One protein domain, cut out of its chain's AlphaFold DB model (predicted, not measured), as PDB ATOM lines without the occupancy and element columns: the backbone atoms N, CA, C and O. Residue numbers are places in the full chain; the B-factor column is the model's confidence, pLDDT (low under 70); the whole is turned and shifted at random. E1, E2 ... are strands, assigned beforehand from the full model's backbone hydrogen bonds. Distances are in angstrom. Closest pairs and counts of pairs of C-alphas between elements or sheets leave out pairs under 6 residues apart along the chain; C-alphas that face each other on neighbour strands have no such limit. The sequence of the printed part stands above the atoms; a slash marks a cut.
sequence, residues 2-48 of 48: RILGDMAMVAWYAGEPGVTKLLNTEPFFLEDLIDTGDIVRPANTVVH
ATOM      1  N   ARG A   2     251.437 246.428 317.930       39.78
ATOM      2  CA  ARG A   2     251.263 245.450 316.844       39.78
ATOM      3  C   ARG A   2     251.925 246.066 315.620       39.78
ATOM      4  O   ARG A   2     251.334 246.959 315.021       39.78
ATOM      5  N   ILE A   3     253.167 245.680 315.346       49.44
ATOM      6  CA  ILE A   3     253.842 246.092 314.120       49.44
ATOM      7  C   ILE A   3     253.230 245.255 312.995       49.44
ATOM      8  O   ILE A   3     253.145 244.031 313.086       49.44
ATOM      9  N   LEU A   4     252.662 245.942 312.008       46.09
ATOM     10  CA  LEU A   4     252.142 245.342 310.789       46.09
ATOM     11  C   LEU A   4     253.376 244.917 309.984       46.09
ATOM     12  O   LEU A   4     254.090 245.816 309.569       46.09
ATOM     13  N   GLY A   5     253.631 243.606 309.859       58.12
ATOM     14  CA  GLY A   5     254.674 242.981 309.025       58.12
ATOM     15  C   GLY A   5     255.967 243.786 308.886       58.12
ATOM     16  O   GLY A   5     256.019 244.701 308.076       58.12
ATOM     17  N   ASP A   6     256.989 243.435 309.662       69.81
ATOM     18  CA  ASP A   6     258.291 244.107 309.740       69.81
ATOM     19  C   ASP A   6     258.977 244.236 308.354       69.81
ATOM     20  O   ASP A   6     259.820 243.433 307.968       69.81
ATOM     21  N   MET A   7     258.597 245.248 307.570       75.62
ATOM     22  CA  MET A   7     259.169 245.571 306.261       75.62
ATOM     23  C   MET A   7     260.094 246.780 306.389       75.62
ATOM     24  O   MET A   7     259.714 247.820 306.930       75.62
ATOM     25  N   ALA A   8     261.300 246.651 305.845       81.19
ATOM     26  CA  ALA A   8     262.288 247.715 305.747       81.19
ATOM     27  C   ALA A   8     262.481 248.137 304.283       81.19
ATOM     28  O   ALA A   8     262.141 247.409 303.352       81.19
ATOM     29  N   MET A   9     263.049 249.324 304.075       84.19
ATOM     30  CA  MET A   9     263.503 249.762 302.754       84.19
ATOM     31  C   MET A   9     265.012 249.536 302.657       84.19
ATOM     32  O   MET A   9     265.759 250.045 303.493       84.19
ATOM     33  N   VAL A  10     265.458 248.809 301.635       83.94
ATOM     34  CA  VAL A  10     266.881 248.594 301.343       83.94
ATOM     35  C   VAL A  10     267.301 249.508 300.199       83.94
ATOM     36  O   VAL A  10     266.600 249.628 299.195       83.94
ATOM     37  N   ALA A  11     268.451 250.160 300.356       88.50
ATOM     38  CA  ALA A  11     269.050 251.036 299.359       88.50
ATOM     39  C   ALA A  11     270.333 250.405 298.801       88.50
ATOM     40  O   ALA A  11     271.254 250.090 299.552       88.50
ATOM     41  N   TRP A  12     270.402 250.260 297.480       86.94
ATOM     42  CA  TRP A  12     271.552 249.697 296.775       86.94
ATOM     43  C   TRP A  12     272.413 250.804 296.194       86.94
ATOM     44  O   TRP A  12     271.893 251.737 295.586       86.94
ATOM     45  N   TYR A  13     273.727 250.677 296.311       90.81
ATOM     46  CA  TYR A  13     274.690 251.651 295.811       90.81
ATOM     47  C   TYR A  13     275.682 250.970 294.867       90.81
ATOM     48  O   TYR A  13     275.911 249.767 294.962       90.81
ATOM     49  N   ALA A  14     276.273 251.728 293.938       91.31
ATOM     50  CA  ALA A  14     277.269 251.192 293.000       91.31
ATOM     51  C   ALA A  14     278.568 250.725 293.688       91.31
ATOM     52  O   ALA A  14     279.374 250.021 293.083       91.31
ATOM     53  N   GLY A  15     278.765 251.132 294.939       91.56
ATOM     54  CA  GLY A  15     279.817 250.701 295.843       91.56
ATOM     55  C   GLY A  15     279.440 251.118 297.262       91.56
ATOM     56  O   GLY A  15     278.404 250.708 297.775       91.56
ATOM     57  N   GLU A  16     280.253 251.966 297.886       86.25
ATOM     58  CA  GLU A  16     280.031 252.386 299.271       86.25
ATOM     59  C   GLU A  16     278.841 253.365 299.408       86.25
ATOM     60  O   GLU A  16     278.773 254.355 298.656       86.25
ATOM     61  N   PRO A  17     277.903 253.118 300.347       84.31
ATOM     62  CA  PRO A  17     276.830 254.052 300.679       84.31
ATOM     63  C   PRO A  17     277.371 255.429 301.078       84.31
ATOM     64  O   PRO A  17     278.361 255.543 301.791       84.31
ATOM     65  N   GLY A  18     276.727 256.498 300.611       82.62
ATOM     66  CA  GLY A  18     277.142 257.878 300.903       82.62
ATOM     67  C   GLY A  18     278.317 258.400 300.064       82.62
ATOM     68  O   GLY A  18     278.456 259.612 299.930       82.62
ATOM     69  N   VAL A  19     279.106 257.521 299.437       88.69
ATOM     70  CA  VAL A  19     280.182 257.900 298.500       88.69
ATOM     71  C   VAL A  19     279.740 257.712 297.052       88.69
ATOM     72  O   VAL A  19     280.006 258.548 296.189       88.69
ATOM     73  N   THR A  20     279.067 256.598 296.771       92.12
ATOM     74  CA  THR A  20     278.706 256.198 295.410       92.12
ATOM     75  C   THR A  20     277.241 256.479 295.085       92.12
ATOM     76  O   THR A  20     276.411 256.740 295.956       92.12
ATOM     77  N   LYS A  21     276.913 256.446 293.788       91.56
ATOM     78  CA  LYS A  21     275.553 256.684 293.301       91.56
ATOM     79  C   LYS A  21     274.593 255.604 293.821       91.56
ATOM     80  O   LYS A  21     274.869 254.413 293.686       91.56
ATOM     81  N   LEU A  22     273.441 256.046 294.328       90.81
ATOM     82  CA  LEU A  22     272.293 255.190 294.623       90.81
ATOM     83  C   LEU A  22     271.766 254.555 293.326       90.81
ATOM     84  O   LEU A  22     271.462 255.255 292.358       90.81
ATOM     85  N   LEU A  23     271.670 253.231 293.315       92.06
ATOM     86  CA  LEU A  23     271.180 252.431 292.197       92.06
ATOM     87  C   LEU A  23     269.683 252.154 292.301       92.06
ATOM     88  O   LEU A  23     268.973 252.340 291.316       92.06
ATOM     89  N   ASN A  24     269.211 251.710 293.466       90.56
ATOM     90  CA  ASN A  24     267.811 251.344 293.664       90.56
ATOM     91  C   ASN A  24     267.392 251.481 295.132       90.56
ATOM     92  O   ASN A  24     268.232 251.492 296.035       90.56
ATOM     93  N   THR A  25     266.088 251.565 295.373       89.25
ATOM     94  CA  THR A  25     265.498 251.450 296.708       89.25
ATOM     95  C   THR A  25     264.244 250.597 296.617       89.25
ATOM     96  O   THR A  25     263.328 250.933 295.871       89.25
ATOM     97  N   GLU A  26     264.199 249.498 297.363       88.00
ATOM     98  CA  GLU A  26     263.112 248.523 297.272       88.00
ATOM     99  C   GLU A  26     262.716 247.965 298.645       88.00
ATOM    100  O   GLU A  26     263.519 248.013 299.586       88.00
ATOM    101  N   PRO A  27     261.462 247.503 298.799       86.19
ATOM    102  CA  PRO A  27     261.005 246.910 300.046       86.19
ATOM    103  C   PRO A  27     261.636 245.533 300.273       86.19
ATOM    104  O   PRO A  27     261.815 244.757 299.337       86.19
ATOM    105  N   PHE A  28     261.904 245.219 301.537       82.94
ATOM    106  CA  PHE A  28     262.443 243.937 301.982       82.94
ATOM    107  C   PHE A  28     261.797 243.517 303.310       82.94
ATOM    108  O   PHE A  28     261.474 244.375 304.137       82.94
ATOM    109  N   PHE A  29     261.601 242.215 303.529       83.19
ATOM    110  CA  PHE A  29     261.033 241.693 304.773       83.19
ATOM    111  C   PHE A  29     262.133 241.410 305.799       83.19
ATOM    112  O   PHE A  29     263.133 240.776 305.490       83.19
ATOM    113  N   LEU A  30     261.948 241.841 307.046       77.06
ATOM    114  CA  LEU A  30     262.930 241.618 308.114       77.06
ATOM    115  C   LEU A  30     263.081 240.135 308.491       77.06
ATOM    116  O   LEU A  30     264.114 239.768 309.041       77.06
ATOM    117  N   GLU A  31     262.107 239.277 308.176       78.56
ATOM    118  CA  GLU A  31     262.216 237.821 308.378       78.56
ATOM    119  C   GLU A  31     263.273 237.159 307.479       78.56
ATOM    120  O   GLU A  31     263.846 236.141 307.859       78.56
ATOM    121  N   ASP A  32     263.574 237.774 306.331       77.19
ATOM    122  CA  ASP A  32     264.610 237.324 305.398       77.19
ATOM    123  C   ASP A  32     266.006 237.847 305.787       77.19
ATOM    124  O   ASP A  32     267.002 237.556 305.117       77.19
ATOM    125  N   LEU A  33     266.106 238.643 306.860       76.69
ATOM    126  CA  LEU A  33     267.384 239.146 307.337       76.69
ATOM    127  C   LEU A  33     268.180 237.996 307.959       76.69
ATOM    128  O   LEU A  33     267.823 237.444 309.000       76.69
ATOM    129  N   ILE A  34     269.308 237.671 307.337       73.25
ATOM    130  CA  ILE A  34     270.295 236.792 307.953       73.25
ATOM    131  C   ILE A  34     271.003 237.603 309.035       73.25
ATOM    132  O   ILE A  34     271.624 238.623 308.738       73.25
ATOM    133  N   ASP A  35     270.913 237.147 310.282       71.62
ATOM    134  CA  ASP A  35     271.664 237.735 311.386       71.62
ATOM    135  C   ASP A  35     273.163 237.472 311.178       71.62
ATOM    136  O   ASP A  35     273.666 236.370 311.409       71.62
ATOM    137  N   THR A  36     273.875 238.481 310.677       71.56
ATOM    138  CA  THR A  36     275.331 238.440 310.502       71.56
ATOM    139  C   THR A  36     276.078 238.844 311.775       71.56
ATOM    140  O   THR A  36     277.305 238.782 311.805       71.56
ATOM    141  N   GLY A  37     275.367 239.257 312.834       67.50
ATOM    142  CA  GLY A  37     275.956 239.869 314.025       67.50
ATOM    143  C   GLY A  37     276.456 241.303 313.806       67.50
ATOM    144  O   GLY A  37     277.031 241.896 314.722       67.50
ATOM    145  N   ASP A  38     276.238 241.880 312.619       69.69
ATOM    146  CA  ASP A  38     276.612 243.260 312.331       69.69
ATOM    147  C   ASP A  38     275.645 244.237 312.999       69.69
ATOM    148  O   ASP A  38     274.430 244.222 312.798       69.69
ATOM    149  N   ILE A  39     276.204 245.154 313.783       61.19
ATOM    150  CA  ILE A  39     275.433 246.243 314.373       61.19
ATOM    151  C   ILE A  39     275.153 247.262 313.268       61.19
ATOM    152  O   ILE A  39     276.031 248.055 312.913       61.19
ATOM    153  N   VAL A  40     273.919 247.280 312.758       58.38
ATOM    154  CA  VAL A  40     273.425 248.351 311.882       58.38
ATOM    155  C   VAL A  40     273.422 249.650 312.683       58.38
ATOM    156  O   VAL A  40     272.504 249.940 313.453       58.38
ATOM    157  N   ARG A  41     274.489 250.441 312.547       57.31
ATOM    158  CA  ARG A  41     274.553 251.768 313.154       57.31
ATOM    159  C   ARG A  41     273.662 252.699 312.337       57.31
ATOM    160  O   ARG A  41     273.866 252.809 311.129       57.31
ATOM    161  N   PRO A  42     272.685 253.381 312.954       50.56
ATOM    162  CA  PRO A  42     271.880 254.350 312.233       50.56
ATOM    163  C   PRO A  42     272.802 255.431 311.662       50.56
ATOM    164  O   PRO A  42     273.657 255.962 312.379       50.56
ATOM    165  N   ALA A  43     272.608 255.760 310.381       56.91
ATOM    166  CA  ALA A  43     273.423 256.713 309.618       56.91
ATOM    167  C   ALA A  43     273.527 258.111 310.267       56.91
ATOM    168  O   ALA A  43     274.425 258.879 309.940       56.91
ATOM    169  N   ASN A  44     272.653 258.418 311.232       51.31
ATOM    170  CA  ASN A  44     272.635 259.667 311.993       51.31
ATOM    171  C   ASN A  44     273.360 259.592 313.347       51.31
ATOM    172  O   ASN A  44     273.141 260.452 314.201       51.31
ATOM    173  N   THR A  45     274.218 258.595 313.581       45.31
ATOM    174  CA  THR A  45     275.099 258.624 314.757       45.31
ATOM    175  C   THR A  45     276.205 259.648 314.511       45.31
ATOM    176  O   THR A  45     277.291 259.318 314.040       45.31
ATOM    177  N   VAL A  46     275.907 260.912 314.809       46.28
ATOM    178  CA  VAL A  46     276.919 261.952 314.980       46.28
ATOM    179  C   VAL A  46     277.765 261.530 316.174       46.28
ATOM    180  O   VAL A  46     277.295 261.528 317.311       46.28
ATOM    181  N   VAL A  47     278.995 261.105 315.901       47.16
ATOM    182  CA  VAL A  47     280.007 260.913 316.937       47.16
ATOM    183  C   VAL A  47     280.404 262.318 317.389       47.16
ATOM    184  O   VAL A  47     281.087 263.029 316.653       47.16
ATOM    185  N   HIS A  48     279.878 262.745 318.536       39.06
ATOM    186  CA  HIS A  48     280.343 263.931 319.252       39.06
ATOM    187  C   HIS A  48     281.475 263.554 320.204       39.06
ATOM    188  O   HIS A  48     281.370 262.478 320.837       39.06
TER     189      HIS A  48
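This is residues 2 to 48 of the 48 residues of an uncharacterized protein of Caballeronia insecticola (UniProt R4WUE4). There is little regular structure here: one antiparallel hairpin of two strands, E1 then E2, and after it a long tail without a named element, which sticks out at residues 33 to 42. The printed part has 47 residues, of which 15 are in named elements; the class is all strand, with no named helix. The whole is loose, with a radius of gyration of the C-alphas of 13.1 A, and spans 34 by 30 by 20 A.

Look first at E1, residues 7 to 13, and then at E2, residues 22 to 29: they form a hairpin, antiparallel at 157 degrees between their directions. C-alphas 11 and 25 face each other at 4.5 A. N 10 and O 26 are within hydrogen-bond range at 2.9 A, and so are N 28 and O 8 at 2.9 A.

Find C-alpha 7 at (259.169, 245.571, 306.261); from there E1 runs 19.7 A to C-alpha 13. E2 runs 20.3 A and ends at C-alpha 29, at (261.033, 241.693, 304.773).

The C-alphas of Arg 2 and Thr 20 are the two farthest apart, 36.4 A. The printed part has no cut, and the link from E1 to E2 is short. Residues 2 to 6 and 37 to 48 have pLDDT under 70.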